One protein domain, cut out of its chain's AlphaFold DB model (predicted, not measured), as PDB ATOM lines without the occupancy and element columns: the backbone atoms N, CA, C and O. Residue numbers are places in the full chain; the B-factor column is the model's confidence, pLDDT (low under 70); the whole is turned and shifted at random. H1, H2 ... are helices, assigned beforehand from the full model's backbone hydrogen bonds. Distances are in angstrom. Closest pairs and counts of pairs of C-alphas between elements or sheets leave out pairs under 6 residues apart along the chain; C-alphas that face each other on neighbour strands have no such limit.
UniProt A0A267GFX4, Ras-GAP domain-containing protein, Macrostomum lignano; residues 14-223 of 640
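What this domain is: This is residues 14 to 223 of the 640 residues of the protein "Ras-GAP domain-containing protein" of Macrostomum lignano (UniProt A0A267GFX4). Two helices, H6 and H8, lie side by side in the core, and H4 and H9, also side by side, both cross H8. H3 makes a hairpin with H4, while H2 and H5 pack on H6. The 210 printed residues, with nine named helices, H1 to H9, and no named strand, are all helix in class. The whole is compact, with a radius of gyration of the C-alphas of 17.5 A, and spans 56 by 43 by 30 A.

Where its parts are: H1, residues 14 to 17, begins at C-alpha 14 (166.041, 136.317, 163.036). H2 is 23 to 35, H3 37 to 52, H4 72 to 95 with 34.4 A from first to last C-alpha, H5 103 to 117, H6 123 to 142 with 25.8 A, H7 144 to 147, H8 156 to 177 with 31.7 A. H9, 195 to 217 with 32.8 A, ends at C-alpha 217 (147.242, 125.992, 170.557).

How they stand to each other: The hub, H6, touches six helices, among them H8, opposite ways at a shallow tilt of 5 degrees, the closest C-alphas being Thr 126 and Ala 177, 4.7 A. With residues 131 to 136 alone H6 touches H2 at a steep 58 degrees, closest C-alphas Arg 135 and Glu 29, 5.8 A. H5 and H6 form a hairpin, closest C-alphas Arg 112 and Gly 124, 5.3 A. H1 only just touches H6, with 3 pairs of C-alphas within 8 A. H4 and H9 touch at a shallow 6 degrees, closest C-alphas Arg 94 and Phe 214, 6.1 A. H7 is near H3 and H6. Every O i to N i+4 pair is within hydrogen-bond range in H2, H4, H5 and H8, against 10 of 12 in H3, 11 of 16 in H6 and 12 of 19 in H9; H1 and H7 are too short for one.

The domain as a whole: The farthest C-alphas, Gly 57 and Glu 117, are 58.2 A apart. The printed part has no cut; H3 to H4 and H8 to H9 are long links. pLDDT is under 70 at residues 14 to 17, 54 to 59, 177 to 189 and 222 to 223.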
ATOM      1  N   GLU A  14     166.805 137.515 163.415       57.56
ATOM      2  CA  GLU A  14     166.041 136.317 163.036       57.56
ATOM      3  C   GLU A  14     164.516 136.529 163.103       57.56
ATOM      4  O   GLU A  14     163.759 135.960 162.315       57.56
ATOM      5  N   ALA A  15     164.056 137.430 163.978       54.78
ATOM      6  CA  ALA A  15     162.655 137.835 164.089       54.78
ATOM      7  C   ALA A  15     162.122 138.636 162.877       54.78
ATOM      8  O   ALA A  15     160.916 138.882 162.785       54.78
ATOM      9  N   SER A  16     163.002 139.045 161.956       63.34
ATOM     10  CA  SER A  16     162.679 139.736 160.704       63.34
ATOM     11  C   SER A  16     162.469 138.778 159.524       63.34
ATOM     12  O   SER A  16     161.723 139.113 158.604       63.34
ATOM     13  N   ILE A  17     163.042 137.563 159.564       68.31
ATOM     14  CA  ILE A  17     162.955 136.563 158.477       68.31
ATOM     15  C   ILE A  17     161.488 136.328 158.094       68.31
ATOM     16  O   ILE A  17     161.093 136.485 156.941       68.31
ATOM     17  N   PHE A  18     160.637 136.066 159.089       73.81
ATOM     18  CA  PHE A  18     159.207 135.831 158.881       73.81
ATOM     19  C   PHE A  18     158.375 137.115 158.721       73.81
ATOM     20  O   PHE A  18     157.156 137.023 158.601       73.81
ATOM     21  N   ARG A  19     158.983 138.309 158.674       77.69
ATOM     22  CA  ARG A  19     158.307 139.599 158.416       77.69
ATOM     23  C   ARG A  19     158.499 140.123 156.993       77.69
ATOM     24  O   ARG A  19     157.693 140.940 156.560       77.69
ATOM     25  N   GLY A  20     159.523 139.661 156.274       78.88
ATOM     26  CA  GLY A  20     159.766 140.054 154.884       78.88
ATOM     27  C   GLY A  20     158.612 139.693 153.938       78.88
ATOM     28  O   GLY A  20     157.795 138.817 154.231       78.88
ATOM     29  N   ASN A  21     158.555 140.363 152.787       83.38
ATOM     30  CA  ASN A  21     157.735 139.924 151.660       83.38
ATOM     31  C   ASN A  21     158.548 138.925 150.826       83.38
ATOM     32  O   ASN A  21     159.609 139.268 150.314       83.38
ATOM     33  N   SER A  22     158.039 137.705 150.688       84.12
ATOM     34  CA  SER A  22     158.618 136.630 149.879       84.12
ATOM     35  C   SER A  22     157.506 135.802 149.236       84.12
ATOM     36  O   SER A  22     156.345 135.891 149.646       84.12
ATOM     37  N   VAL A  23     157.842 134.969 148.247       82.44
ATOM     38  CA  VAL A  23     156.857 134.079 147.610       82.44
ATOM     39  C   VAL A  23     156.277 133.102 148.638       82.44
ATOM     40  O   VAL A  23     155.060 132.941 148.693       82.44
ATOM     41  N   ALA A  24     157.100 132.529 149.526       81.62
ATOM     42  CA  ALA A  24     156.606 131.624 150.565       81.62
ATOM     43  C   ALA A  24     155.697 132.337 151.581       81.62
ATOM     44  O   ALA A  24     154.639 131.819 151.940       81.62
ATOM     45  N   THR A  25     156.059 133.543 152.031       87.00
ATOM     46  CA  THR A  25     155.230 134.290 152.994       87.00
ATOM     47  C   THR A  25     153.935 134.824 152.379       87.00
ATOM     48  O   THR A  25     152.927 134.892 153.084       87.00
ATOM     49  N   LYS A  26     153.914 135.124 151.071       88.38
ATOM     50  CA  LYS A  26     152.680 135.440 150.335       88.38
ATOM     51  C   LYS A  26     151.813 134.211 150.077       88.38
ATOM     52  O   LYS A  26     150.604 134.310 150.256       88.38
ATOM     53  N   ALA A  27     152.391 133.052 149.762       88.06
ATOM     54  CA  ALA A  27     151.637 131.800 149.662       88.06
ATOM     55  C   ALA A  27     150.937 131.450 150.990       88.06
ATOM     56  O   ALA A  27     149.759 131.101 150.991       88.06
ATOM     57  N   VAL A  28     151.621 131.636 152.129       89.50
ATOM     58  CA  VAL A  28     151.014 131.489 153.466       89.50
ATOM     59  C   VAL A  28     149.912 132.530 153.709       89.50
ATOM     60  O   VAL A  28     148.869 132.176 154.248       89.50
ATOM     61  N   GLU A  29     150.087 133.789 153.292       91.12
ATOM     62  CA  GLU A  29     149.028 134.809 153.393       91.12
ATOM     63  C   GLU A  29     147.778 134.435 152.583       91.12
ATOM     64  O   GLU A  29     146.672 134.491 153.118       91.12
ATOM     65  N   PHE A  30     147.932 134.020 151.321       89.75
ATOM     66  CA  PHE A  30     146.809 133.596 150.480       89.75
ATOM     67  C   PHE A  30     146.113 132.350 151.039       89.75
ATOM     68  O   PHE A  30     144.890 132.349 151.157       89.75
ATOM     69  N   PHE A  31     146.869 131.334 151.467       90.19
ATOM     70  CA  PHE A  31     146.321 130.143 152.119       90.19
ATOM     71  C   PHE A  31     145.514 130.490 153.382       90.19
ATOM     72  O   PHE A  31     144.403 129.989 153.562       90.19
ATOM     73  N   LEU A  32     146.036 131.374 154.242       92.31
ATOM     74  CA  LEU A  32     145.341 131.811 155.455       92.31
ATOM     75  C   LEU A  32     144.088 132.639 155.133       92.31
ATOM     76  O   LEU A  32     143.060 132.435 155.771       92.31
ATOM     77  N   ARG A  33     144.134 133.541 154.142       90.75
ATOM     78  CA  ARG A  33     142.948 134.294 153.682       90.75
ATOM     79  C   ARG A  33     141.856 133.356 153.165       90.75
ATOM     80  O   ARG A  33     140.697 133.521 153.528       90.75
ATOM     81  N   LEU A  34     142.244 132.368 152.355       88.19
ATOM     82  CA  LEU A  34     141.346 131.398 151.733       88.19
ATOM     83  C   LEU A  34     140.669 130.496 152.778       88.19
ATOM     84  O   LEU A  34     139.449 130.361 152.776       88.19
ATOM     85  N   THR A  35     141.446 129.914 153.695       89.12
ATOM     86  CA  THR A  35     140.946 128.965 154.708       89.12
ATOM     87  C   THR A  35     140.215 129.643 155.870       89.12
ATOM     88  O   THR A  35     139.152 129.186 156.286       89.12
ATOM     89  N   CYS A  36     140.732 130.757 156.395       91.94
ATOM     90  CA  CYS A  36     140.195 131.387 157.603       91.94
ATOM     91  C   CYS A  36     139.021 132.350 157.363       91.94
ATOM     92  O   CYS A  36     138.619 133.038 158.300       91.94
ATOM     93  N   GLN A  37     138.443 132.439 156.160       90.19
ATOM     94  CA  GLN A  37     137.386 133.421 155.873       90.19
ATOM     95  C   GLN A  37     136.160 133.280 156.801       90.19
ATOM     96  O   GLN A  37     135.624 134.288 157.271       90.19
ATOM     97  N   THR A  38     135.744 132.051 157.122       90.38
ATOM     98  CA  THR A  38     134.649 131.776 158.076       90.38
ATOM     99  C   THR A  38     135.072 132.025 159.528       90.38
ATOM    100  O   THR A  38     134.293 132.557 160.317       90.38
ATOM    101  N   TYR A  39     136.326 131.711 159.867       94.06
ATOM    102  CA  TYR A  39     136.926 131.975 161.180       94.06
ATOM    103  C   TYR A  39     136.985 133.480 161.490       94.06
ATOM    104  O   TYR A  39     136.560 133.915 162.555       94.06
ATOM    105  N   LEU A  40     137.440 134.309 160.546       95.44
ATOM    106  CA  LEU A  40     137.498 135.759 160.745       95.44
ATOM    107  C   LEU A  40     136.106 136.358 160.994       95.44
ATOM    108  O   LEU A  40     135.980 137.248 161.833       95.44
ATOM    109  N   LYS A  41     135.060 135.832 160.341       93.31
ATOM    110  CA  LYS A  41     133.667 136.236 160.593       93.31
ATOM    111  C   LYS A  41     133.198 135.841 161.995       93.31
ATOM    112  O   LYS A  41     132.733 136.698 162.740       93.31
ATOM    113  N   SER A  42     133.373 134.582 162.411       93.81
ATOM    114  CA  SER A  42     132.924 134.141 163.744       93.81
ATOM    115  C   SER A  42     133.672 134.818 164.904       93.81
ATOM    116  O   SER A  42     133.117 134.962 165.996       93.81
ATOM    117  N   VAL A  43     134.909 135.272 164.679       95.56
ATOM    118  CA  VAL A  43     135.739 135.933 165.697       95.56
ATOM    119  C   VAL A  43     135.547 137.450 165.728       95.56
ATOM    120  O   VAL A  43     135.353 138.001 166.810       95.56
ATOM    121  N   LEU A  44     135.603 138.129 164.576       96.00
ATOM    122  CA  LEU A  44     135.715 139.593 164.511       96.00
ATOM    123  C   LEU A  44     134.384 140.327 164.284       96.00
ATOM    124  O   LEU A  44     134.325 141.518 164.578       96.00
ATOM    125  N   THR A  45     133.318 139.673 163.805       92.88
ATOM    126  CA  THR A  45     132.046 140.373 163.522       92.88
ATOM    127  C   THR A  45     131.409 140.984 164.776       92.88
ATOM    128  O   THR A  45     130.881 142.088 164.692       92.88
ATOM    129  N   GLU A  46     131.501 140.344 165.947       92.38
ATOM    130  CA  GLU A  46     130.942 140.901 167.192       92.38
ATOM    131  C   GLU A  46     131.704 142.164 167.668       92.38
ATOM    132  O   GLU A  46     131.061 143.217 167.741       92.38
ATOM    133  N   PRO A  47     133.045 142.169 167.829       92.88
ATOM    134  CA  PRO A  47     133.789 143.388 168.172       92.88
ATOM    135  C   PRO A  47     133.697 144.495 167.111       92.88
ATOM    136  O   PRO A  47     133.702 145.680 167.453       92.88
ATOM    137  N   LEU A  48     133.582 144.133 165.825       93.06
ATOM    138  CA  LEU A  48     133.319 145.092 164.749       93.06
ATOM    139  C   LEU A  48     131.922 145.711 164.876       93.06
ATOM    140  O   LEU A  48     131.794 146.926 164.742       93.06
ATOM    141  N   SER A  49     130.886 144.921 165.180       90.00
ATOM    142  CA  SER A  49     129.520 145.436 165.344       90.00
ATOM    143  C   SER A  49     129.400 146.402 166.527       90.00
ATOM    144  O   SER A  49     128.789 147.455 166.384       90.00
ATOM    145  N   VAL A  50     130.079 146.132 167.648       88.75
ATOM    146  CA  VAL A  50     130.121 147.038 168.813       88.75
ATOM    147  C   VAL A  50     130.746 148.397 168.460       88.75
ATOM    148  O   VAL A  50     130.302 149.430 168.959       88.75
ATOM    149  N   LEU A  51     131.753 148.424 167.579       88.81
ATOM    150  CA  LEU A  51     132.387 149.666 167.130       88.81
ATOM    151  C   LEU A  51     131.539 150.421 166.091       88.81
ATOM    152  O   LEU A  51     131.364 151.639 166.192       88.81
ATOM    153  N   LEU A  52     131.037 149.704 165.081       85.44
ATOM    154  CA  LEU A  52     130.339 150.276 163.927       85.44
ATOM    155  C   LEU A  52     128.898 150.676 164.274       85.44
ATOM    156  O   LEU A  52     128.481 151.790 163.967       85.44
ATOM    157  N   THR A  53     128.160 149.830 164.994       77.75
ATOM    158  CA  THR A  53     126.781 150.074 165.453       77.75
ATOM    159  C   THR A  53     126.761 150.917 166.739       77.75
ATOM    160  O   THR A  53     126.067 150.616 167.707       77.75
ATOM    161  N   SER A  54     127.545 152.002 166.764       61.56
ATOM    162  CA  SER A  54     127.524 152.985 167.854       61.56
ATOM    163  C   SER A  54     126.132 153.630 167.959       61.56
ATOM    164  O   SER A  54     125.605 154.115 166.959       61.56
ATOM    165  N   ASN A  55     125.542 153.654 169.161       58.31
ATOM    166  CA  ASN A  55     124.178 154.155 169.379       58.31
ATOM    167  C   ASN A  55     123.978 155.581 168.816       58.31
ATOM    168  O   ASN A  55     124.789 156.463 169.124       58.31
ATOM    169  N   PRO A  56     122.891 155.853 168.064       46.28
ATOM    170  CA  PRO A  56     122.609 157.185 167.536       46.28
ATOM    171  C   PRO A  56     122.377 158.173 168.688       46.28
ATOM    172  O   PRO A  56     121.348 158.142 169.358       46.28
ATOM    173  N   GLY A  57     123.372 159.030 168.930       53.62
ATOM    174  CA  GLY A  57     123.417 159.977 170.051       53.62
ATOM    175  C   GLY A  57     124.645 159.831 170.963       53.62
ATOM    176  O   GLY A  57     124.986 160.787 171.651       53.62
ATOM    177  N   VAL A  58     125.358 158.695 170.941       60.34
ATOM    178  CA  VAL A  58     126.556 158.459 171.776       60.34
ATOM    179  C   VAL A  58     127.765 158.100 170.907       60.34
ATOM    180  O   VAL A  58     128.125 156.937 170.731       60.34
ATOM    181  N   SER A  59     128.432 159.127 170.376       66.50
ATOM    182  CA  SER A  59     129.717 158.965 169.685       66.50
ATOM    183  C   SER A  59     130.853 158.786 170.697       66.50
ATOM    184  O   SER A  59     131.500 159.757 171.092       66.50
ATOM    185  N   LEU A  60     131.134 157.539 171.089       76.88
ATOM    186  CA  LEU A  60     132.334 157.212 171.862       76.88
ATOM    187  C   LEU A  60     133.595 157.661 171.108       76.88
ATOM    188  O   LEU A  60     133.807 157.277 169.952       76.88
ATOM    189  N   SER A  61     134.429 158.459 171.780       82.50
ATOM    190  CA  SER A  61     135.785 158.773 171.330       82.50
ATOM    191  C   SER A  61     136.733 157.630 171.685       82.50
ATOM    192  O   SER A  61     136.631 157.043 172.762       82.50
ATOM    193  N   TYR A  62     137.684 157.364 170.792       87.56
ATOM    194  CA  TYR A  62     138.815 156.452 170.995       87.56
ATOM    195  C   TYR A  62     140.150 157.179 170.782       87.56
ATOM    196  O   TYR A  62     141.169 156.544 170.510       87.56
ATOM    197  N   GLU A  63     140.145 158.516 170.827       88.00
ATOM    198  CA  GLU A  63     141.369 159.288 170.654       88.00
ATOM    199  C   GLU A  63     142.184 159.308 171.950       88.00
ATOM    200  O   GLU A  63     141.651 159.490 173.042       88.00
ATOM    201  N   VAL A  64     143.486 159.076 171.804       89.50
ATOM    202  CA  VAL A  64     144.434 158.884 172.915       89.50
ATOM    203  C   VAL A  64     145.695 159.732 172.768       89.50
ATOM    204  O   VAL A  64     146.558 159.711 173.642       89.50
ATOM    205  N   ASP A  65     145.800 160.481 171.670       87.44
ATOM    206  CA  ASP A  65     146.830 161.483 171.435       87.44
ATOM    207  C   ASP A  65     146.506 162.787 172.199       87.44
ATOM    208  O   ASP A  65     145.501 163.436 171.885       87.44
ATOM    209  N   PRO A  66     147.337 163.216 173.174       87.19
ATOM    210  CA  PRO A  66     147.113 164.452 173.924       87.19
ATOM    211  C   PRO A  66     147.098 165.719 173.059       87.19
ATOM    212  O   PRO A  66     146.520 166.713 173.477       87.19
ATOM    213  N   GLN A  67     147.699 165.703 171.861       87.19
ATOM    214  CA  GLN A  67     147.657 166.831 170.920       87.19
ATOM    215  C   GLN A  67     146.307 166.955 170.190       87.19
ATOM    216  O   GLN A  67     146.062 167.946 169.509       87.19
ATOM    217  N   ARG A  68     145.442 165.931 170.278       83.62
ATOM    218  CA  ARG A  68     144.186 165.828 169.513       83.62
ATOM    219  C   ARG A  68     142.941 165.664 170.391       83.62
ATOM    220  O   ARG A  68     141.830 165.666 169.865       83.62
ATOM    221  N   ALA A  69     143.110 165.516 171.703       83.50
ATOM    222  CA  ALA A  69     142.016 165.485 172.667       83.50
ATOM    223  C   ALA A  69     141.615 166.911 173.084       83.50
ATOM    224  O   ALA A  69     142.472 167.725 173.414       83.50
ATOM    225  N   LEU A  70     140.309 167.202 173.121       83.50
ATOM    226  CA  LEU A  70     139.796 168.534 173.482       83.50
ATOM    227  C   LEU A  70     139.874 168.829 174.991       83.50
ATOM    228  O   LEU A  70     139.801 169.984 175.401       83.50
ATOM    229  N   SER A  71     139.997 167.795 175.828       87.56
ATOM    230  CA  SER A  71     140.195 167.922 177.276       87.56
ATOM    231  C   SER A  71     140.869 166.679 177.865       87.56
ATOM    232  O   SER A  71     140.861 165.601 177.260       87.56
ATOM    233  N   ALA A  72     141.405 166.811 179.083       87.31
ATOM    234  CA  ALA A  72     141.959 165.689 179.840       87.31
ATOM    235  C   ALA A  72     140.909 164.592 180.120       87.31
ATOM    236  O   ALA A  72     141.230 163.407 180.058       87.31
ATOM    237  N   ASP A  73     139.645 164.964 180.344       87.38
ATOM    238  CA  ASP A  73     138.553 164.005 180.548       87.38
ATOM    239  C   ASP A  73     138.203 163.238 179.269       87.38
ATOM    240  O   ASP A  73     137.978 162.027 179.320       87.38
ATOM    241  N   GLN A  74     138.218 163.901 178.104       86.31
ATOM    242  CA  GLN A  74     138.055 163.209 176.823       86.31
ATOM    243  C   GLN A  74     139.229 162.273 176.531       86.31
ATOM    244  O   GLN A  74     138.995 161.160 176.067       86.31
ATOM    245  N   LEU A  75     140.462 162.675 176.850       90.56
ATOM    246  CA  LEU A  75     141.648 161.823 176.735       90.56
ATOM    247  C   LEU A  75     141.527 160.580 177.635       90.56
ATOM    248  O   LEU A  75     141.684 159.450 177.173       90.56
ATOM    249  N   ALA A  76     141.176 160.771 178.908       90.38
ATOM    250  CA  ALA A  76     141.003 159.685 179.867       90.38
ATOM    251  C   ALA A  76     139.773 158.806 179.560       90.38
ATOM    252  O   ALA A  76     139.753 157.625 179.908       90.38
ATOM    253  N   SER A  77     138.729 159.342 178.921       90.50
ATOM    254  CA  SER A  77     137.619 158.546 178.380       90.50
ATOM    255  C   SER A  77     138.081 157.726 177.174       90.50
ATOM    256  O   SER A  77     137.927 156.508 177.181       90.50
ATOM    257  N   GLY A  78     138.735 158.352 176.191       91.19
ATOM    258  CA  GLY A  78     139.235 157.698 174.981       91.19
ATOM    259  C   GLY A  78     140.207 156.555 175.266       91.19
ATOM    260  O   GLY A  78     140.081 155.485 174.673       91.19
ATOM    261  N   GLN A  79     141.103 156.730 176.242       94.06
ATOM    262  CA  GLN A  79     142.005 155.673 176.712       94.06
ATOM    263  C   GLN A  79     141.248 154.485 177.328       94.06
ATOM    264  O   GLN A  79     141.543 153.340 176.988       94.06
ATOM    265  N   ARG A  80     140.235 154.728 178.174       93.44
ATOM    266  CA  ARG A  80     139.389 153.657 178.739       93.44
ATOM    267  C   ARG A  80     138.585 152.942 177.649       93.44
ATOM    268  O   ARG A  80     138.625 151.718 177.578       93.44
ATOM    269  N   ASN A  81     137.928 153.694 176.765       93.12
ATOM    270  CA  ASN A  81     137.124 153.158 175.663       93.12
ATOM    271  C   ASN A  81     137.973 152.285 174.723       93.12
ATOM    272  O   ASN A  81     137.546 151.202 174.323       93.12
ATOM    273  N   LEU A  82     139.191 152.732 174.394       94.88
ATOM    274  CA  LEU A  82     140.125 151.972 173.566       94.88
ATOM    275  C   LEU A  82     140.672 150.740 174.297       94.88
ATOM    276  O   LEU A  82     140.773 149.686 173.675       94.88
ATOM    277  N   LEU A  83     140.982 150.827 175.595       95.62
ATOM    278  CA  LEU A  83     141.398 149.663 176.384       95.62
ATOM    279  C   LEU A  83     140.306 148.585 176.401       95.62
ATOM    280  O   LEU A  83     140.599 147.433 176.092       95.62
ATOM    281  N   SER A  84     139.050 148.949 176.676       95.31
ATOM    282  CA  SER A  84     137.927 148.003 176.649       95.31
ATOM    283  C   SER A  84     137.688 147.410 175.256       95.31
ATOM    284  O   SER A  84     137.396 146.222 175.143       95.31
ATOM    285  N   LEU A  85     137.872 148.192 174.184       95.12
ATOM    286  CA  LEU A  85     137.785 147.690 172.808       95.12
ATOM    287  C   LEU A  85     138.925 146.705 172.483       95.12
ATOM    288  O   LEU A  85     138.683 145.651 171.898       95.12
ATOM    289  N   VAL A  86     140.158 147.007 172.901       96.81
ATOM    290  CA  VAL A  86     141.320 146.109 172.772       96.81
ATOM    291  C   VAL A  86     141.115 144.820 173.573       96.81
ATOM    292  O   VAL A  86     141.375 143.736 173.049       96.81
ATOM    293  N   GLU A  87     140.605 144.909 174.807       96.69
ATOM    294  CA  GLU A  87     140.263 143.738 175.621       96.69
ATOM    295  C   GLU A  87     139.142 142.903 174.980       96.69
ATOM    296  O   GLU A  87     139.252 141.679 174.996       96.69
ATOM    297  N   LEU A  88     138.133 143.512 174.342       96.44
ATOM    298  CA  LEU A  88     137.068 142.795 173.626       96.44
ATOM    299  C   LEU A  88     137.591 142.039 172.392       96.44
ATOM    300  O   LEU A  88     137.380 140.829 172.272       96.44
ATOM    301  N   PHE A  89     138.328 142.714 171.501       97.56
ATOM    302  CA  PHE A  89     138.953 142.064 170.340       97.56
ATOM    303  C   PHE A  89     139.877 140.918 170.779       97.56
ATOM    304  O   PHE A  89     139.810 139.814 170.233       97.56
ATOM    305  N   TRP A  90     140.708 141.138 171.804       97.19
ATOM    306  CA  TRP A  90     141.597 140.101 172.323       97.19
ATOM    307  C   TRP A  90     140.849 138.959 173.027       97.19
ATOM    308  O   TRP A  90     141.244 137.803 172.886       97.19
ATOM    309  N   LEU A  91     139.747 139.235 173.731       96.94
ATOM    310  CA  LEU A  91     138.891 138.220 174.351       96.94
ATOM    311  C   LEU A  91     138.303 137.265 173.307       96.94
ATOM    312  O   LEU A  91     138.337 136.053 173.514       96.94
ATOM    313  N   ARG A  92     137.814 137.796 172.181       97.25
ATOM    314  CA  ARG A  92     137.298 136.978 171.076       97.25
ATOM    315  C   ARG A  92     138.396 136.151 170.412       97.25
ATOM    316  O   ARG A  92     138.205 134.951 170.236       97.25
ATOM    317  N   ILE A  93     139.553 136.753 170.122       97.38
ATOM    318  CA  ILE A  93     140.684 136.057 169.484       97.38
ATOM    319  C   ILE A  93     141.271 134.968 170.396       97.38
ATOM    320  O   ILE A  93     141.487 133.845 169.952       97.38
ATOM    321  N   ARG A  94     141.518 135.244 171.683       95.06
ATOM    322  CA  ARG A  94     142.135 134.249 172.583       95.06
ATOM    323  C   ARG A  94     141.232 133.033 172.824       95.06
ATOM    324  O   ARG A  94     141.741 131.938 173.032       95.06
ATOM    325  N   ALA A  95     139.912 133.228 172.777       94.38
ATOM    326  CA  ALA A  95     138.917 132.169 172.933       94.38
ATOM    327  C   ALA A  95     138.686 131.342 171.654       94.38
ATOM    328  O   ALA A  95     138.061 130.289 171.723       94.38
ATOM    329  N   SER A  96     139.179 131.783 170.490       94.44
ATOM    330  CA  SER A  96     138.899 131.137 169.203       94.44
ATOM    331  C   SER A  96     139.973 130.165 168.714       94.44
ATOM    332  O   SER A  96     139.876 129.698 167.585       94.44
ATOM    333  N   ALA A  97     140.984 129.825 169.523       91.75
ATOM    334  CA  ALA A  97     142.087 128.948 169.098       91.75
ATOM    335  C   ALA A  97     141.616 127.599 168.513       91.75
ATOM    336  O   ALA A  97     142.206 127.102 167.557       91.75
ATOM    337  N   GLU A  98     140.534 127.039 169.055       89.19
ATOM    338  CA  GLU A  98     139.937 125.762 168.632       89.19
ATOM    339  C   GLU A  98     138.987 125.899 167.425       89.19
ATOM    340  O   GLU A  98     138.570 124.897 166.853       89.19
ATOM    341  N   LEU A  99     138.665 127.130 167.007       91.06
ATOM    342  CA  LEU A  99     137.836 127.429 165.831       91.06
ATOM    343  C   LEU A  99     138.659 127.584 164.539       91.06
ATOM    344  O   LEU A  99     138.090 127.847 163.479       91.06
ATOM    345  N   LEU A 100     139.991 127.477 164.616       91.12
ATOM    346  CA  LEU A 100     140.867 127.530 163.444       91.12
ATOM    347  C   LEU A 100     140.612 126.314 162.526       91.12
ATOM    348  O   LEU A 100     140.538 125.192 163.033       91.12
ATOM    349  N   PRO A 101     140.536 126.494 161.190       89.06
ATOM    350  CA  PRO A 101     140.409 125.378 160.247       89.06
ATOM    351  C   PRO A 101     141.539 124.353 160.451       89.06
ATOM    352  O   PRO A 101     142.683 124.773 160.644       89.06
ATOM    353  N   PRO A 102     141.277 123.032 160.429       84.38
ATOM    354  CA  PRO A 102     142.251 122.009 160.834       84.38
ATOM    355  C   PRO A 102     143.528 121.981 159.974       84.38
ATOM    356  O   PRO A 102     144.571 121.490 160.418       84.38
ATOM    357  N   GLU A 103     143.479 122.543 158.769       85.88
ATOM    358  CA  GLU A 103     144.612 122.736 157.867       85.88
ATOM    359  C   GLU A 103     145.624 123.758 158.424       85.88
ATOM    360  O   GLU A 103     146.823 123.646 158.162       85.88
ATOM    361  N   VAL A 104     145.172 124.730 159.223       89.81
ATOM    362  CA  VAL A 104     145.992 125.844 159.727       89.81
ATOM    363  C   VAL A 104     146.907 125.414 160.886       89.81
ATOM    364  O   VAL A 104     148.121 125.603 160.759       89.81
ATOM    365  N   PRO A 105     146.431 124.743 161.961       90.75
ATOM    366  CA  PRO A 105     147.326 124.150 162.952       90.75
ATOM    367  C   PRO A 105     148.234 123.070 162.368       90.75
ATOM    368  O   PRO A 105     149.368 122.933 162.820       90.75
ATOM    369  N   ARG A 106     147.790 122.343 161.331       86.38
ATOM    370  CA  ARG A 106     148.625 121.380 160.594       86.38
ATOM    371  C   ARG A 106     149.770 122.067 159.841       86.38
ATOM    372  O   ARG A 106     150.908 121.608 159.947       86.38
ATOM    373  N   LEU A 107     149.508 123.174 159.140       89.75
ATOM    374  CA  LEU A 107     150.550 123.986 158.502       89.75
ATOM    375  C   LEU A 107     151.555 124.498 159.542       89.75
ATOM    376  O   LEU A 107     152.760 124.315 159.378       89.75
ATOM    377  N   PHE A 108     151.078 125.092 160.639       91.56
ATOM    378  CA  PHE A 108     151.963 125.635 161.669       91.56
ATOM    379  C   PHE A 108     152.735 124.558 162.443       91.56
ATOM    380  O   PHE A 108     153.894 124.792 162.791       91.56
ATOM    381  N   ALA A 109     152.166 123.369 162.648       89.31
ATOM    382  CA  ALA A 109     152.882 122.215 163.190       89.31
ATOM    383  C   ALA A 109     154.033 121.783 162.271       89.31
ATOM    384  O   ALA A 109     155.166 121.656 162.733       89.31
ATOM    385  N   LEU A 110     153.778 121.647 160.965       88.25
ATOM    386  CA  LEU A 110     154.811 121.313 159.981       88.25
ATOM    387  C   LEU A 110     155.901 122.394 159.926       88.25
ATOM    388  O   LEU A 110     157.086 122.073 159.944       88.25
ATOM    389  N   MET A 111     155.534 123.679 159.922       87.81
ATOM    390  CA  MET A 111     156.508 124.781 159.937       87.81
ATOM    391  C   MET A 111     157.362 124.787 161.219       87.81
ATOM    392  O   MET A 111     158.565 125.035 161.141       87.81
ATOM    393  N   ARG A 112     156.786 124.449 162.384       88.12
ATOM    394  CA  ARG A 112     157.538 124.263 163.639       88.12
ATOM    395  C   ARG A 112     158.438 123.026 163.610       88.12
ATOM    396  O   ARG A 112     159.572 123.120 164.068       88.12
ATOM    397  N   GLN A 113     157.991 121.909 163.034       87.06
ATOM    398  CA  GLN A 113     158.826 120.720 162.835       87.06
ATOM    399  C   GLN A 113     160.033 121.044 161.942       87.06
ATOM    400  O   GLN A 113     161.163 120.734 162.301       87.06
ATOM    401  N   ARG A 114     159.826 121.760 160.830       84.50
ATOM    402  CA  ARG A 114     160.923 122.205 159.957       84.50
ATOM    403  C   ARG A 114     161.884 123.177 160.659       84.50
ATOM    404  O   ARG A 114     163.086 123.103 160.432       84.50
ATOM    405  N   LEU A 115     161.401 124.040 161.559       86.19
ATOM    406  CA  LEU A 115     162.278 124.828 162.440       86.19
ATOM    407  C   LEU A 115     163.044 123.962 163.454       86.19
ATOM    408  O   LEU A 115     164.172 124.306 163.798       86.19
ATOM    409  N   ALA A 116     162.465 122.855 163.927       86.38
ATOM    410  CA  ALA A 116     163.128 121.922 164.834       86.38
ATOM    411  C   ALA A 116     164.247 121.130 164.149       86.38
ATOM    412  O   ALA A 116     165.342 121.051 164.698       86.38
ATOM    413  N   GLU A 117     164.004 120.642 162.932       85.81
ATOM    414  CA  GLU A 117     165.006 120.004 162.065       85.81
ATOM    415  C   GLU A 117     166.176 120.947 161.724       85.81
ATOM    416  O   GLU A 117     167.300 120.496 161.530       85.81
ATOM    417  N   ALA A 118     165.928 122.261 161.683       82.38
ATOM    418  CA  ALA A 118     166.942 123.299 161.475       82.38
ATOM    419  C   ALA A 118     167.542 123.870 162.781       82.38
ATOM    420  O   ALA A 118     168.191 124.915 162.745       82.38
ATOM    421  N   SER A 119     167.297 123.244 163.941       84.44
ATOM    422  CA  SER A 119     167.753 123.692 165.273       84.44
ATOM    423  C   SER A 119     167.310 125.106 165.701       84.44
ATOM    424  O   SER A 119     167.840 125.662 166.660       84.44
ATOM    425  N   ARG A 120     166.291 125.692 165.053       83.50
ATOM    426  CA  ARG A 120     165.747 127.040 165.338       83.50
ATOM    427  C   ARG A 120     164.357 127.004 165.988       83.50
ATOM    428  O   ARG A 120     163.506 127.848 165.710       83.50
ATOM    429  N   GLN A 121     164.123 126.041 166.887       84.12
ATOM    430  CA  GLN A 121     162.836 125.838 167.584       84.12
ATOM    431  C   GLN A 121     162.288 127.111 168.256       84.12
ATOM    432  O   GLN A 121     161.077 127.341 168.244       84.12
ATOM    433  N   GLN A 122     163.175 127.963 168.785       82.38
ATOM    434  CA  GLN A 122     162.820 129.215 169.466       82.38
ATOM    435  C   GLN A 122     162.048 130.197 168.565       82.38
ATOM    436  O   GLN A 122     161.219 130.963 169.049       82.38
ATOM    437  N   LEU A 123     162.246 130.137 167.242       85.44
ATOM    438  CA  LEU A 123     161.519 130.973 166.282       85.44
ATOM    439  C   LEU A 123     160.082 130.485 166.022       85.44
ATOM    440  O   LEU A 123     159.351 131.132 165.276       85.44
ATOM    441  N   GLY A 124     159.652 129.364 166.616       87.19
ATOM    442  CA  GLY A 124     158.337 128.765 166.377       87.19
ATOM    443  C   GLY A 124     157.158 129.636 166.819       87.19
ATOM    444  O   GLY A 124     156.175 129.734 166.086       87.19
ATOM    445  N   ASP A 125     157.259 130.309 167.971       88.69
ATOM    446  CA  ASP A 125     156.229 131.264 168.412       88.69
ATOM    447  C   ASP A 125     156.264 132.532 167.513       88.69
ATOM    448  O   ASP A 125     155.218 132.995 167.055       88.69
ATOM    449  N   THR A 126     157.451 133.015 167.116       88.88
ATOM    450  CA  THR A 126     157.642 134.141 166.173       88.88
ATOM    451  C   THR A 126     157.058 133.891 164.783       88.88
ATOM    452  O   THR A 126     156.426 134.782 164.216       88.88
ATOM    453  N   LEU A 127     157.252 132.691 164.235       89.50
ATOM    454  CA  LEU A 127     156.747 132.288 162.925       89.50
ATOM    455  C   LEU A 127     155.216 132.312 162.915       89.50
ATOM    456  O   LEU A 127     154.626 132.976 162.064       89.50
ATOM    457  N   VAL A 128     154.567 131.663 163.889       91.50
ATOM    458  CA  VAL A 128     153.096 131.649 163.972       91.50
ATOM    459  C   VAL A 128     152.554 133.060 164.218       91.50
ATOM    460  O   VAL A 128     151.582 133.451 163.578       91.50
ATOM    461  N   GLY A 129     153.211 133.872 165.055       92.19
ATOM    462  CA  GLY A 129     152.839 135.274 165.265       92.19
ATOM    463  C   GLY A 129     152.911 136.122 163.986       92.19
ATOM    464  O   GLY A 129     151.971 136.853 163.664       92.19
ATOM    465  N   ALA A 130     153.992 135.995 163.214       90.81
ATOM    466  CA  ALA A 130     154.186 136.742 161.970       90.81
ATOM    467  C   ALA A 130     153.316 136.230 160.801       90.81
ATOM    468  O   ALA A 130     152.996 136.994 159.890       90.81
ATOM    469  N   SER A 131     152.899 134.965 160.807       92.31
ATOM    470  CA  SER A 131     151.932 134.450 159.833       92.31
ATOM    471  C   SER A 131     150.491 134.810 160.206       92.31
ATOM    472  O   SER A 131     149.773 135.379 159.389       92.31
ATOM    473  N   LEU A 132     150.063 134.519 161.437       94.56
ATOM    474  CA  LEU A 132     148.656 134.596 161.837       94.56
ATOM    475  C   LEU A 132     148.212 136.012 162.233       94.56
ATOM    476  O   LEU A 132     147.142 136.451 161.818       94.56
ATOM    477  N   PHE A 133     149.019 136.764 162.986       95.31
ATOM    478  CA  PHE A 133     148.651 138.133 163.364       95.31
ATOM    479  C   PHE A 133     149.016 139.131 162.268       95.31
ATOM    480  O   PHE A 133     148.130 139.787 161.725       95.31
ATOM    481  N   LEU A 134     150.289 139.184 161.869       93.50
ATOM    482  CA  LEU A 134     150.786 140.221 160.955       93.50
ATOM    483  C   LEU A 134     150.220 140.127 159.524       93.50
ATOM    484  O   LEU A 134     150.108 141.160 158.867       93.50
ATOM    485  N   ARG A 135     149.845 138.932 159.035       94.00
ATOM    486  CA  ARG A 135     149.333 138.742 157.658       94.00
ATOM    487  C   ARG A 135     147.856 138.353 157.541       94.00
ATOM    488  O   ARG A 135     147.314 138.470 156.447       94.00
ATOM    489  N   LEU A 136     147.193 137.954 158.630       95.44
ATOM    490  CA  LEU A 136     145.759 137.632 158.617       95.44
ATOM    491  C   LEU A 136     144.953 138.520 159.576       95.44
ATOM    492  O   LEU A 136     144.193 139.368 159.117       95.44
ATOM    493  N   ILE A 137     145.107 138.347 160.894       96.81
ATOM    494  CA  ILE A 137     144.201 138.958 161.883       96.81
ATOM    495  C   ILE A 137     144.345 140.487 161.928       96.81
ATOM    496  O   ILE A 137     143.344 141.191 161.838       96.81
ATOM    497  N   CYS A 138     145.561 141.030 162.024       96.81
ATOM    498  CA  CYS A 138     145.761 142.481 162.093       96.81
ATOM    499  C   CYS A 138     145.348 143.192 160.784       96.81
ATOM    500  O   CYS A 138     144.647 144.201 160.876       96.81
ATOM    501  N   PRO A 139     145.661 142.675 159.575       95.69
ATOM    502  CA  PRO A 139     145.078 143.177 158.327       95.69
ATOM    503  C   PRO A 139     143.543 143.113 158.267       95.69
ATOM    504  O   PRO A 139     142.928 144.053 157.769       95.69
ATOM    505  N   ALA A 140     142.920 142.058 158.805       96.12
ATOM    506  CA  ALA A 140     141.461 141.930 158.859       96.12
ATOM    507  C   ALA A 140     140.800 142.927 159.827       96.12
ATOM    508  O   ALA A 140     139.702 143.405 159.554       96.12
ATOM    509  N   ILE A 141     141.481 143.290 160.922       96.38
ATOM    510  CA  ILE A 141     141.061 144.378 161.820       96.38
ATOM    511  C   ILE A 141     141.236 145.744 161.134       96.38
ATOM    512  O   ILE A 141     140.362 146.594 161.254       96.38
ATOM    513  N   LEU A 142     142.335 145.964 160.401       94.56
ATOM    514  CA  LEU A 142     142.624 147.238 159.725       94.56
ATOM    515  C   LEU A 142     141.685 147.545 158.550       94.56
ATOM    516  O   LEU A 142     141.342 148.705 158.337       94.56
ATOM    517  N   GLY A 143     141.301 146.531 157.774       92.56
ATOM    518  CA  GLY A 143     140.467 146.683 156.579       92.56
ATOM    519  C   GLY A 143     139.330 145.663 156.528       92.56
ATOM    520  O   GLY A 143     139.346 144.817 155.637       92.56
ATOM    521  N   PRO A 144     138.342 145.716 157.440       92.81
ATOM    522  CA  PRO A 144     137.319 144.675 157.576       92.81
ATOM    523  C   PRO A 144     136.490 144.461 156.300       92.81
ATOM    524  O   PRO A 144     136.187 143.316 155.958       92.81
ATOM    525  N   SER A 145     136.215 145.517 155.525       91.06
ATOM    526  CA  SER A 145     135.539 145.420 154.221       91.06
ATOM    527  C   SER A 145     136.352 144.608 153.194       91.06
ATOM    528  O   SER A 145     135.782 143.844 152.420       91.06
ATOM    529  N   LEU A 146     137.693 144.681 153.227       89.25
ATOM    530  CA  LEU A 146     138.593 143.911 152.344       89.25
ATOM    531  C   LEU A 146     138.646 142.411 152.689       89.25
ATOM    532  O   LEU A 146     139.180 141.620 151.915       89.25
ATOM    533  N   PHE A 147     138.115 142.028 153.851       90.88
ATOM    534  CA  PHE A 147     137.964 140.645 154.309       90.88
ATOM    535  C   PHE A 147     136.480 140.228 154.381       90.88
ATOM    536  O   PHE A 147     136.144 139.212 154.995       90.88
ATOM    537  N   GLY A 148     135.577 141.021 153.785       88.69
ATOM    538  CA  GLY A 148     134.137 140.756 153.750       88.69
ATOM    539  C   GLY A 148     133.487 140.643 155.133       88.69
ATOM    540  O   GLY A 148     132.565 139.842 155.299       88.69
ATOM    541  N   LEU A 149     134.010 141.367 156.131       89.25
ATOM    542  CA  LEU A 149     133.539 141.355 157.524       89.25
ATOM    543  C   LEU A 149     132.495 142.445 157.818       89.25
ATOM    544  O   LEU A 149     131.770 142.336 158.804       89.25
ATOM    545  N   CYS A 150     132.423 143.475 156.972       86.00
ATOM    546  CA  CYS A 150     131.387 144.506 156.962       86.00
ATOM    547  C   CYS A 150     131.154 144.993 155.523       86.00
ATOM    548  O   CYS A 150     132.105 145.077 154.741       86.00
ATOM    549  N   ASP A 151     129.903 145.299 155.176       80.69
ATOM    550  CA  ASP A 151     129.516 145.674 153.807       80.69
ATOM    551  C   ASP A 151     129.802 147.152 153.489       80.69
ATOM    552  O   ASP A 151     130.088 147.507 152.345       80.69
ATOM    553  N   GLU A 152     129.781 148.012 154.510       82.38
ATOM    554  CA  GLU A 152     130.169 149.422 154.411       82.38
ATOM    555  C   GLU A 152     131.648 149.639 154.781       82.38
ATOM    556  O   GLU A 152     132.313 148.785 155.383       82.38
ATOM    557  N   LEU A 153     132.185 150.803 154.402       83.44
ATOM    558  CA  LEU A 153     133.532 151.230 154.777       83.44
ATOM    559  C   LEU A 153     133.480 151.926 156.154       83.44
ATOM    560  O   LEU A 153     132.685 152.854 156.306       83.44
ATOM    561  N   PRO A 154     134.310 151.539 157.143       86.00
ATOM    562  CA  PRO A 154     134.323 152.184 158.456       86.00
ATOM    563  C   PRO A 154     134.569 153.697 158.376       86.00
ATOM    564  O   PRO A 154     135.416 154.160 157.609       86.00
ATOM    565  N   ASP A 155     133.882 154.474 159.219       88.44
ATOM    566  CA  ASP A 155     134.089 155.922 159.301       88.44
ATOM    567  C   ASP A 155     135.510 156.270 159.791       88.44
ATOM    568  O   ASP A 155     136.271 155.415 160.254       88.44
ATOM    569  N   ALA A 156     135.910 157.542 159.689       87.44
ATOM    570  CA  ALA A 156     137.260 157.962 160.080       87.44
ATOM    571  C   ALA A 156     137.568 157.668 161.567       87.44
ATOM    572  O   ALA A 156     138.711 157.364 161.918       87.44
ATOM    573  N   ARG A 157     136.544 157.703 162.430       87.94
ATOM    574  CA  ARG A 157     136.620 157.376 163.862       87.94
ATOM    575  C   ARG A 157     136.843 155.877 164.087       87.94
ATOM    576  O   ARG A 157     137.779 155.516 164.799       87.94
ATOM    577  N   ALA A 158     136.046 155.007 163.466       90.00
ATOM    578  CA  ALA A 158     136.213 153.558 163.545       90.00
ATOM    579  C   ALA A 158     137.530 153.114 162.899       90.00
ATOM    580  O   ALA A 158     138.269 152.350 163.507       90.00
ATOM    581  N   SER A 159     137.899 153.659 161.737       91.94
ATOM    582  CA  SER A 159     139.193 153.407 161.081       91.94
ATOM    583  C   SER A 159     140.383 153.762 161.986       91.94
ATOM    584  O   SER A 159     141.340 152.991 162.103       91.94
ATOM    585  N   ARG A 160     140.313 154.900 162.698       91.62
ATOM    586  CA  ARG A 160     141.303 155.296 163.715       91.62
ATOM    587  C   ARG A 160     141.328 154.310 164.887       91.62
ATOM    588  O   ARG A 160     142.414 153.867 165.255       91.62
ATOM    589  N   ALA A 161     140.173 153.930 165.432       93.00
ATOM    590  CA  ALA A 161     140.078 152.968 166.534       93.00
ATOM    591  C   ALA A 161     140.638 151.585 166.146       93.00
ATOM    592  O   ALA A 161     141.501 151.058 166.845       93.00
ATOM    593  N   LEU A 162     140.239 151.041 164.990       95.38
ATOM    594  CA  LEU A 162     140.737 149.780 164.427       95.38
ATOM    595  C   LEU A 162     142.252 149.803 164.206       95.38
ATOM    596  O   LEU A 162     142.932 148.829 164.518       95.38
ATOM    597  N   THR A 163     142.803 150.933 163.749       95.31
ATOM    598  CA  THR A 163     144.258 151.112 163.625       95.31
ATOM    599  C   THR A 163     144.963 150.978 164.975       95.31
ATOM    600  O   THR A 163     146.003 150.326 165.068       95.31
ATOM    601  N   LEU A 164     144.404 151.558 166.038       95.12
ATOM    602  CA  LEU A 164     144.985 151.465 167.376       95.12
ATOM    603  C   LEU A 164     144.816 150.063 167.989       95.12
ATOM    604  O   LEU A 164     145.768 149.545 168.576       95.12
ATOM    605  N   VAL A 165     143.669 149.407 167.773       96.56
ATOM    606  CA  VAL A 165     143.438 148.005 168.169       96.56
ATOM    607  C   VAL A 165     144.423 147.065 167.473       96.56
ATOM    608  O   VAL A 165     145.089 146.272 168.139       96.56
ATOM    609  N   ALA A 166     144.583 147.181 166.153       96.44
ATOM    610  CA  ALA A 166     145.516 146.360 165.386       96.44
ATOM    611  C   ALA A 166     146.968 146.551 165.854       96.44
ATOM    612  O   ALA A 166     147.700 145.570 165.978       96.44
ATOM    613  N   LYS A 167     147.386 147.781 166.188       94.25
ATOM    614  CA  LYS A 167     148.717 148.049 166.767       94.25
ATOM    615  C   LYS A 167     148.897 147.410 168.147       94.25
ATOM    616  O   LYS A 167     149.943 146.814 168.398       94.25
ATOM    617  N   ALA A 168     147.892 147.484 169.021       94.38
ATOM    618  CA  ALA A 168     147.927 146.854 170.341       94.38
ATOM    619  C   ALA A 168     148.034 145.320 170.243       94.38
ATOM    620  O   ALA A 168     148.925 144.719 170.845       94.38
ATOM    621  N   VAL A 169     147.189 144.692 169.419       95.25
ATOM    622  CA  VAL A 169     147.201 143.238 169.180       95.25
ATOM    623  C   VAL A 169     148.501 142.795 168.496       95.25
ATOM    624  O   VAL A 169     149.081 141.777 168.878       95.25
ATOM    625  N   GLN A 170     149.027 143.575 167.545       93.25
ATOM    626  CA  GLN A 170     150.300 143.266 166.893       93.25
ATOM    627  C   GLN A 170     151.483 143.348 167.864       93.25
ATOM    628  O   GLN A 170     152.357 142.483 167.815       93.25
ATOM    629  N   ASN A 171     151.523 144.334 168.764       91.44
ATOM    630  CA  ASN A 171     152.572 144.415 169.785       91.44
ATOM    631  C   ASN A 171     152.442 143.312 170.844       91.44
ATOM    632  O   ASN A 171     153.459 142.756 171.254       91.44
ATOM    633  N   LEU A 172     151.224 142.895 171.200       91.19
ATOM    634  CA  LEU A 172     151.011 141.719 172.047       91.19
ATOM    635  C   LEU A 172     151.602 140.444 171.411       91.19
ATOM    636  O   LEU A 172     152.305 139.687 172.084       91.19
ATOM    637  N   ALA A 173     151.379 140.236 170.108       89.75
ATOM    638  CA  ALA A 173     151.957 139.120 169.354       89.75
ATOM    639  C   ALA A 173     153.490 139.230 169.212       89.75
ATOM    640  O   ALA A 173     154.195 138.230 169.343       89.75
ATOM    641  N   ASN A 174     154.020 140.440 168.992       87.75
ATOM    642  CA  ASN A 174     155.462 140.694 168.894       87.75
ATOM    643  C   ASN A 174     156.194 140.355 170.207       87.75
ATOM    644  O   ASN A 174     157.207 139.655 170.187       87.75
ATOM    645  N   GLY A 175     155.683 140.837 171.342       77.50
ATOM    646  CA  GLY A 175     156.344 140.700 172.640       77.50
ATOM    647  C   GLY A 175     156.290 139.304 173.232       77.50
ATOM    648  O   GLY A 175     157.232 138.883 173.891       77.50
ATOM    649  N   CYS A 176     155.237 138.541 172.939       76.31
ATOM    650  CA  CYS A 176     155.179 137.140 173.341       76.31
ATOM    651  C   CYS A 176     156.185 136.261 172.569       76.31
ATOM    652  O   CYS A 176     156.584 135.219 173.092       76.31
ATOM    653  N   ALA A 177     156.560 136.663 171.349       61.00
ATOM    654  CA  ALA A 177     157.477 135.939 170.473       61.00
ATOM    655  C   ALA A 177     158.966 136.223 170.756       61.00
ATOM    656  O   ALA A 177     159.820 135.397 170.443       61.00
ATOM    657  N   SER A 178     159.296 137.368 171.364       57.91
ATOM    658  CA  SER A 178     160.651 137.629 171.855       57.91
ATOM    659  C   SER A 178     160.887 136.816 173.135       57.91
ATOM    660  O   SER A 178     160.339 137.126 174.189       57.91
ATOM    661  N   GLY A 179     161.659 135.729 173.031       53.41
ATOM    662  CA  GLY A 179     161.689 134.626 174.004       53.41
ATOM    663  C   GLY A 179     162.191 134.920 175.427       53.41
ATOM    664  O   GLY A 179     162.216 134.000 176.244       53.41
ATOM    665  N   ASN A 180     162.558 136.161 175.764       46.00
ATOM    666  CA  ASN A 180     163.026 136.535 177.103       46.00
ATOM    667  C   ASN A 180     161.859 136.622 178.101       46.00
ATOM    668  O   ASN A 180     161.410 137.696 178.490       46.00
ATOM    669  N   GLY A 181     161.392 135.461 178.563       43.19
ATOM    670  CA  GLY A 181     160.353 135.311 179.585       43.19
ATOM    671  C   GLY A 181     160.739 135.759 181.004       43.19
ATOM    672  O   GLY A 181     160.111 135.299 181.952       43.19
ATOM    673  N   GLY A 182     161.749 136.620 181.167       39.03
ATOM    674  CA  GLY A 182     162.201 137.123 182.463       39.03
ATOM    675  C   GLY A 182     163.134 138.338 182.372       39.03
ATOM    676  O   GLY A 182     163.965 138.452 181.473       39.03
ATOM    677  N   GLY A 183     163.005 139.241 183.345       39.47
ATOM    678  CA  GLY A 183     164.064 140.169 183.770       39.47
ATOM    679  C   GLY A 183     164.318 141.448 182.963       39.47
ATOM    680  O   GLY A 183     164.984 142.329 183.496       39.47
ATOM    681  N   SER A 184     163.822 141.613 181.729       41.12
ATOM    682  CA  SER A 184     164.109 142.826 180.929       41.12
ATOM    683  C   SER A 184     162.906 143.347 180.126       41.12
ATOM    684  O   SER A 184     162.482 142.766 179.132       41.12
ATOM    685  N   SER A 185     162.375 144.505 180.533       41.53
ATOM    686  CA  SER A 185     161.167 145.153 179.983       41.53
ATOM    687  C   SER A 185     161.353 145.847 178.619       41.53
ATOM    688  O   SER A 185     160.442 146.504 178.121       41.53
ATOM    689  N   ALA A 186     162.516 145.700 177.981       43.78
ATOM    690  CA  ALA A 186     162.883 146.438 176.769       43.78
ATOM    691  C   ALA A 186     162.273 145.890 175.459       43.78
ATOM    692  O   ALA A 186     162.369 146.542 174.421       43.78
ATOM    693  N   GLY A 187     161.688 144.686 175.474       51.00
ATOM    694  CA  GLY A 187     161.399 143.932 174.248       51.00
ATOM    695  C   GLY A 187     160.187 144.390 173.425       51.00
ATOM    696  O   GLY A 187     160.238 144.313 172.198       51.00
ATOM    697  N   SER A 188     159.079 144.802 174.059       61.19
ATOM    698  CA  SER A 188     157.814 145.044 173.331       61.19
ATOM    699  C   SER A 188     156.742 145.863 174.071       61.19
ATOM    700  O   SER A 188     155.553 145.750 173.753       61.19
ATOM    701  N   SER A 189     157.128 146.696 175.033       69.69
ATOM    702  CA  SER A 189     156.230 147.729 175.562       69.69
ATOM    703  C   SER A 189     156.237 148.947 174.625       69.69
ATOM    704  O   SER A 189     157.246 149.234 173.973       69.69
ATOM    705  N   PHE A 190     155.128 149.685 174.536       77.81
ATOM    706  CA  PHE A 190     155.109 150.993 173.881       77.81
ATOM    707  C   PHE A 190     156.088 151.912 174.625       77.81
ATOM    708  O   PHE A 190     155.904 152.190 175.808       77.81
ATOM    709  N   GLY A 191     157.158 152.329 173.945       74.31
ATOM    710  CA  GLY A 191     158.199 153.209 174.488       74.31
ATOM    711  C   GLY A 191     158.072 154.650 173.988       74.31
ATOM    712  O   GLY A 191     157.013 155.079 173.529       74.31
ATOM    713  N   SER A 192     159.177 155.398 174.001       70.81
ATOM    714  CA  SER A 192     159.227 156.819 173.603       70.81
ATOM    715  C   SER A 192     158.850 157.101 172.141       70.81
ATOM    716  O   SER A 192     158.636 158.252 171.783       70.81
ATOM    717  N   LYS A 193     158.756 156.069 171.289       75.75
ATOM    718  CA  LYS A 193     158.286 156.196 169.897       75.75
ATOM    719  C   LYS A 193     156.776 156.430 169.795       75.75
ATOM    720  O   LYS A 193     156.333 157.043 168.834       75.75
ATOM    721  N   GLU A 194     155.991 155.934 170.756       85.94
ATOM    722  CA  GLU A 194     154.522 155.998 170.733       85.94
ATOM    723  C   GLU A 194     153.970 156.331 172.136       85.94
ATOM    724  O   GLU A 194     153.262 155.516 172.734       85.94
ATOM    725  N   PRO A 195     154.293 157.515 172.700       85.81
ATOM    726  CA  PRO A 195     153.968 157.853 174.090       85.81
ATOM    727  C   PRO A 195     152.461 157.810 174.383       85.81
ATOM    728  O   PRO A 195     152.052 157.360 175.449       85.81
ATOM    729  N   HIS A 196     151.630 158.163 173.397       86.81
ATOM    730  CA  HIS A 196     150.169 158.113 173.482       86.81
ATOM    731  C   HIS A 196     149.581 156.694 173.657       86.81
ATOM    732  O   HIS A 196     148.387 156.570 173.911       86.81
ATOM    733  N   LEU A 197     150.385 155.626 173.546       90.00
ATOM    734  CA  LEU A 197     149.963 154.231 173.758       90.00
ATOM    735  C   LEU A 197     150.581 153.573 175.002       90.00
ATOM    736  O   LEU A 197     150.275 152.416 175.287       90.00
ATOM    737  N   GLN A 198     151.390 154.290 175.791       89.38
ATOM    738  CA  GLN A 198     152.053 153.736 176.985       89.38
ATOM    739  C   GLN A 198     151.072 153.184 178.031       89.38
ATOM    740  O   GLN A 198     151.383 152.210 178.713       89.38
ATOM    741  N   PHE A 199     149.856 153.735 178.107       90.81
ATOM    742  CA  PHE A 199     148.799 153.246 179.000       90.81
ATOM    743  C   PHE A 199     148.356 151.795 178.698       90.81
ATOM    744  O   PHE A 199     147.830 151.120 179.579       90.81
ATOM    745  N   LEU A 200     148.606 151.281 177.484       91.94
ATOM    746  CA  LEU A 200     148.311 149.892 177.106       91.94
ATOM    747  C   LEU A 200     149.370 148.888 177.595       91.94
ATOM    748  O   LEU A 200     149.134 147.684 177.506       91.94
ATOM    749  N   ASN A 201     150.515 149.331 178.129       91.00
ATOM    750  CA  ASN A 201     151.602 148.428 178.533       91.00
ATOM    751  C   ASN A 201     151.160 147.412 179.599       91.00
ATOM    752  O   ASN A 201     151.416 146.219 179.443       91.00
ATOM    753  N   GLY A 202     150.373 147.837 180.595       90.00
ATOM    754  CA  GLY A 202     149.804 146.928 181.598       90.00
ATOM    755  C   GLY A 202     148.836 145.884 181.015       90.00
ATOM    756  O   GLY A 202     148.749 144.768 181.525       90.00
ATOM    757  N   PHE A 203     148.151 146.192 179.905       93.00
ATOM    758  CA  PHE A 203     147.366 145.201 179.159       93.00
ATOM    759  C   PHE A 203     148.271 144.205 178.418       93.00
ATOM    760  O   PHE A 203     147.976 143.008 178.429       93.00
ATOM    761  N   LEU A 204     149.365 144.666 177.801       91.88
ATOM    762  CA  LEU A 204     150.314 143.794 177.101       91.88
ATOM    763  C   LEU A 204     150.961 142.794 178.074       91.88
ATOM    764  O   LEU A 204     150.900 141.582 177.857       91.88
ATOM    765  N   GLU A 205     151.493 143.301 179.186       89.44
ATOM    766  CA  GLU A 205     152.181 142.529 180.227       89.44
ATOM    767  C   GLU A 205     151.275 141.447 180.837       89.44
ATOM    768  O   GLU A 205     151.655 140.274 180.883       89.44
ATOM    769  N   LYS A 206     150.027 141.806 181.174       92.06
ATOM    770  CA  LYS A 206     148.961 140.893 181.633       92.06
ATOM    771  C   LYS A 206     148.656 139.759 180.640       92.06
ATOM    772  O   LYS A 206     148.228 138.682 181.056       92.06
ATOM    773  N   ASN A 207     148.857 139.972 179.335       92.94
ATOM    774  CA  ASN A 207     148.387 139.061 178.286       92.94
ATOM    775  C   ASN A 207     149.480 138.287 177.528       92.94
ATOM    776  O   ASN A 207     149.135 137.318 176.847       92.94
ATOM    777  N   PHE A 208     150.776 138.610 177.651       89.88
ATOM    778  CA  PHE A 208     151.839 137.890 176.921       89.88
ATOM    779  C   PHE A 208     151.829 136.368 177.160       89.88
ATOM    780  O   PHE A 208     152.083 135.592 176.237       89.88
ATOM    781  N   ALA A 209     151.500 135.915 178.374       90.69
ATOM    782  CA  ALA A 209     151.365 134.488 178.675       90.69
ATOM    783  C   ALA A 209     150.193 133.836 177.914       90.69
ATOM    784  O   ALA A 209     150.348 132.750 177.358       90.69
ATOM    785  N   GLN A 210     149.052 134.526 177.827       92.81
ATOM    786  CA  GLN A 210     147.870 134.070 177.090       92.81
ATOM    787  C   GLN A 210     148.131 134.043 175.576       92.81
ATOM    788  O   GLN A 210     147.726 133.100 174.901       92.81
ATOM    789  N   MET A 211     148.887 135.013 175.049       94.19
ATOM    790  CA  MET A 211     149.324 135.013 173.650       94.19
ATOM    791  C   MET A 211     150.248 133.822 173.336       94.19
ATOM    792  O   MET A 211     150.027 133.137 172.339       94.19
ATOM    793  N   ARG A 212     151.209 133.481 174.212       91.44
ATOM    794  CA  ARG A 212     152.031 132.261 174.045       91.44
ATOM    795  C   ARG A 212     151.183 130.986 174.035       91.44
ATOM    796  O   ARG A 212     151.440 130.093 173.231       91.44
ATOM    797  N   LEU A 213     150.171 130.893 174.901       92.94
ATOM    798  CA  LEU A 213     149.248 129.752 174.917       92.94
ATOM    799  C   LEU A 213     148.422 129.674 173.623       92.94
ATOM    800  O   LEU A 213     148.347 128.599 173.031       92.94
ATOM    801  N   PHE A 214     147.898 130.804 173.137       95.38
ATOM    802  CA  PHE A 214     147.175 130.890 171.865       95.38
ATOM    803  C   PHE A 214     148.044 130.460 170.671       95.38
ATOM    804  O   PHE A 214     147.642 129.577 169.918       95.38
ATOM    805  N   LEU A 215     149.263 130.996 170.524       93.31
ATOM    806  CA  LEU A 215     150.176 130.635 169.424       93.31
ATOM    807  C   LEU A 215     150.591 129.158 169.441       93.31
ATOM    808  O   LEU A 215     150.863 128.581 168.386       93.31
ATOM    809  N   ARG A 216     150.650 128.541 170.629       91.50
ATOM    810  CA  ARG A 216     150.921 127.106 170.789       91.50
ATOM    811  C   ARG A 216     149.695 126.271 170.437       91.50
ATOM    812  O   ARG A 216     149.840 125.320 169.672       91.50
ATOM    813  N   ALA A 217     148.506 126.642 170.915       91.69
ATOM    814  CA  ALA A 217     147.242 125.992 170.557       91.69
ATOM    815  C   ALA A 217     146.990 126.042 169.039       91.69
ATOM    816  O   ALA A 217     146.784 125.001 168.424       91.69
ATOM    817  N   ALA A 218     147.184 127.209 168.420       92.12
ATOM    818  CA  ALA A 218     147.121 127.421 166.973       92.12
ATOM    819  C   ALA A 218     148.160 126.622 166.154       92.12
ATOM    820  O   ALA A 218     148.153 126.698 164.933       92.12
ATOM    821  N   SER A 219     149.053 125.859 166.795       90.88
ATOM    822  CA  SER A 219     150.036 124.973 166.149       90.88
ATOM    823  C   SER A 219     149.927 123.504 166.578       90.88
ATOM    824  O   SER A 219     150.830 122.714 166.312       90.88
ATOM    825  N   ARG A 220     148.836 123.127 167.259       88.31
ATOM    826  CA  ARG A 220     148.530 121.743 167.641       88.31
ATOM    827  C   ARG A 220     147.464 121.182 166.691       88.31
ATOM    828  O   ARG A 220     146.329 121.647 166.743       88.31
ATOM    829  N   PRO A 221     147.784 120.205 165.826       77.12
ATOM    830  CA  PRO A 221     146.780 119.559 164.992       77.12
ATOM    831  C   PRO A 221     145.893 118.653 165.854       77.12
ATOM    832  O   PRO A 221     146.368 118.020 166.800       77.12
ATOM    833  N   ALA A 222     144.605 118.574 165.522       69.19
ATOM    834  CA  ALA A 222     143.673 117.673 166.198       69.19
ATOM    835  C   ALA A 222     144.063 116.191 165.979       69.19
ATOM    836  O   ALA A 222     144.553 115.842 164.900       69.19
ATOM    837  N   PRO A 223     143.845 115.297 166.963       62.00
ATOM    838  CA  PRO A 223     144.159 113.878 166.817       62.00
ATOM    839  C   PRO A 223     143.299 113.219 165.726       62.00
ATOM    840  O   PRO A 223     142.078 113.368 165.698       62.00
TER     841      PRO A 223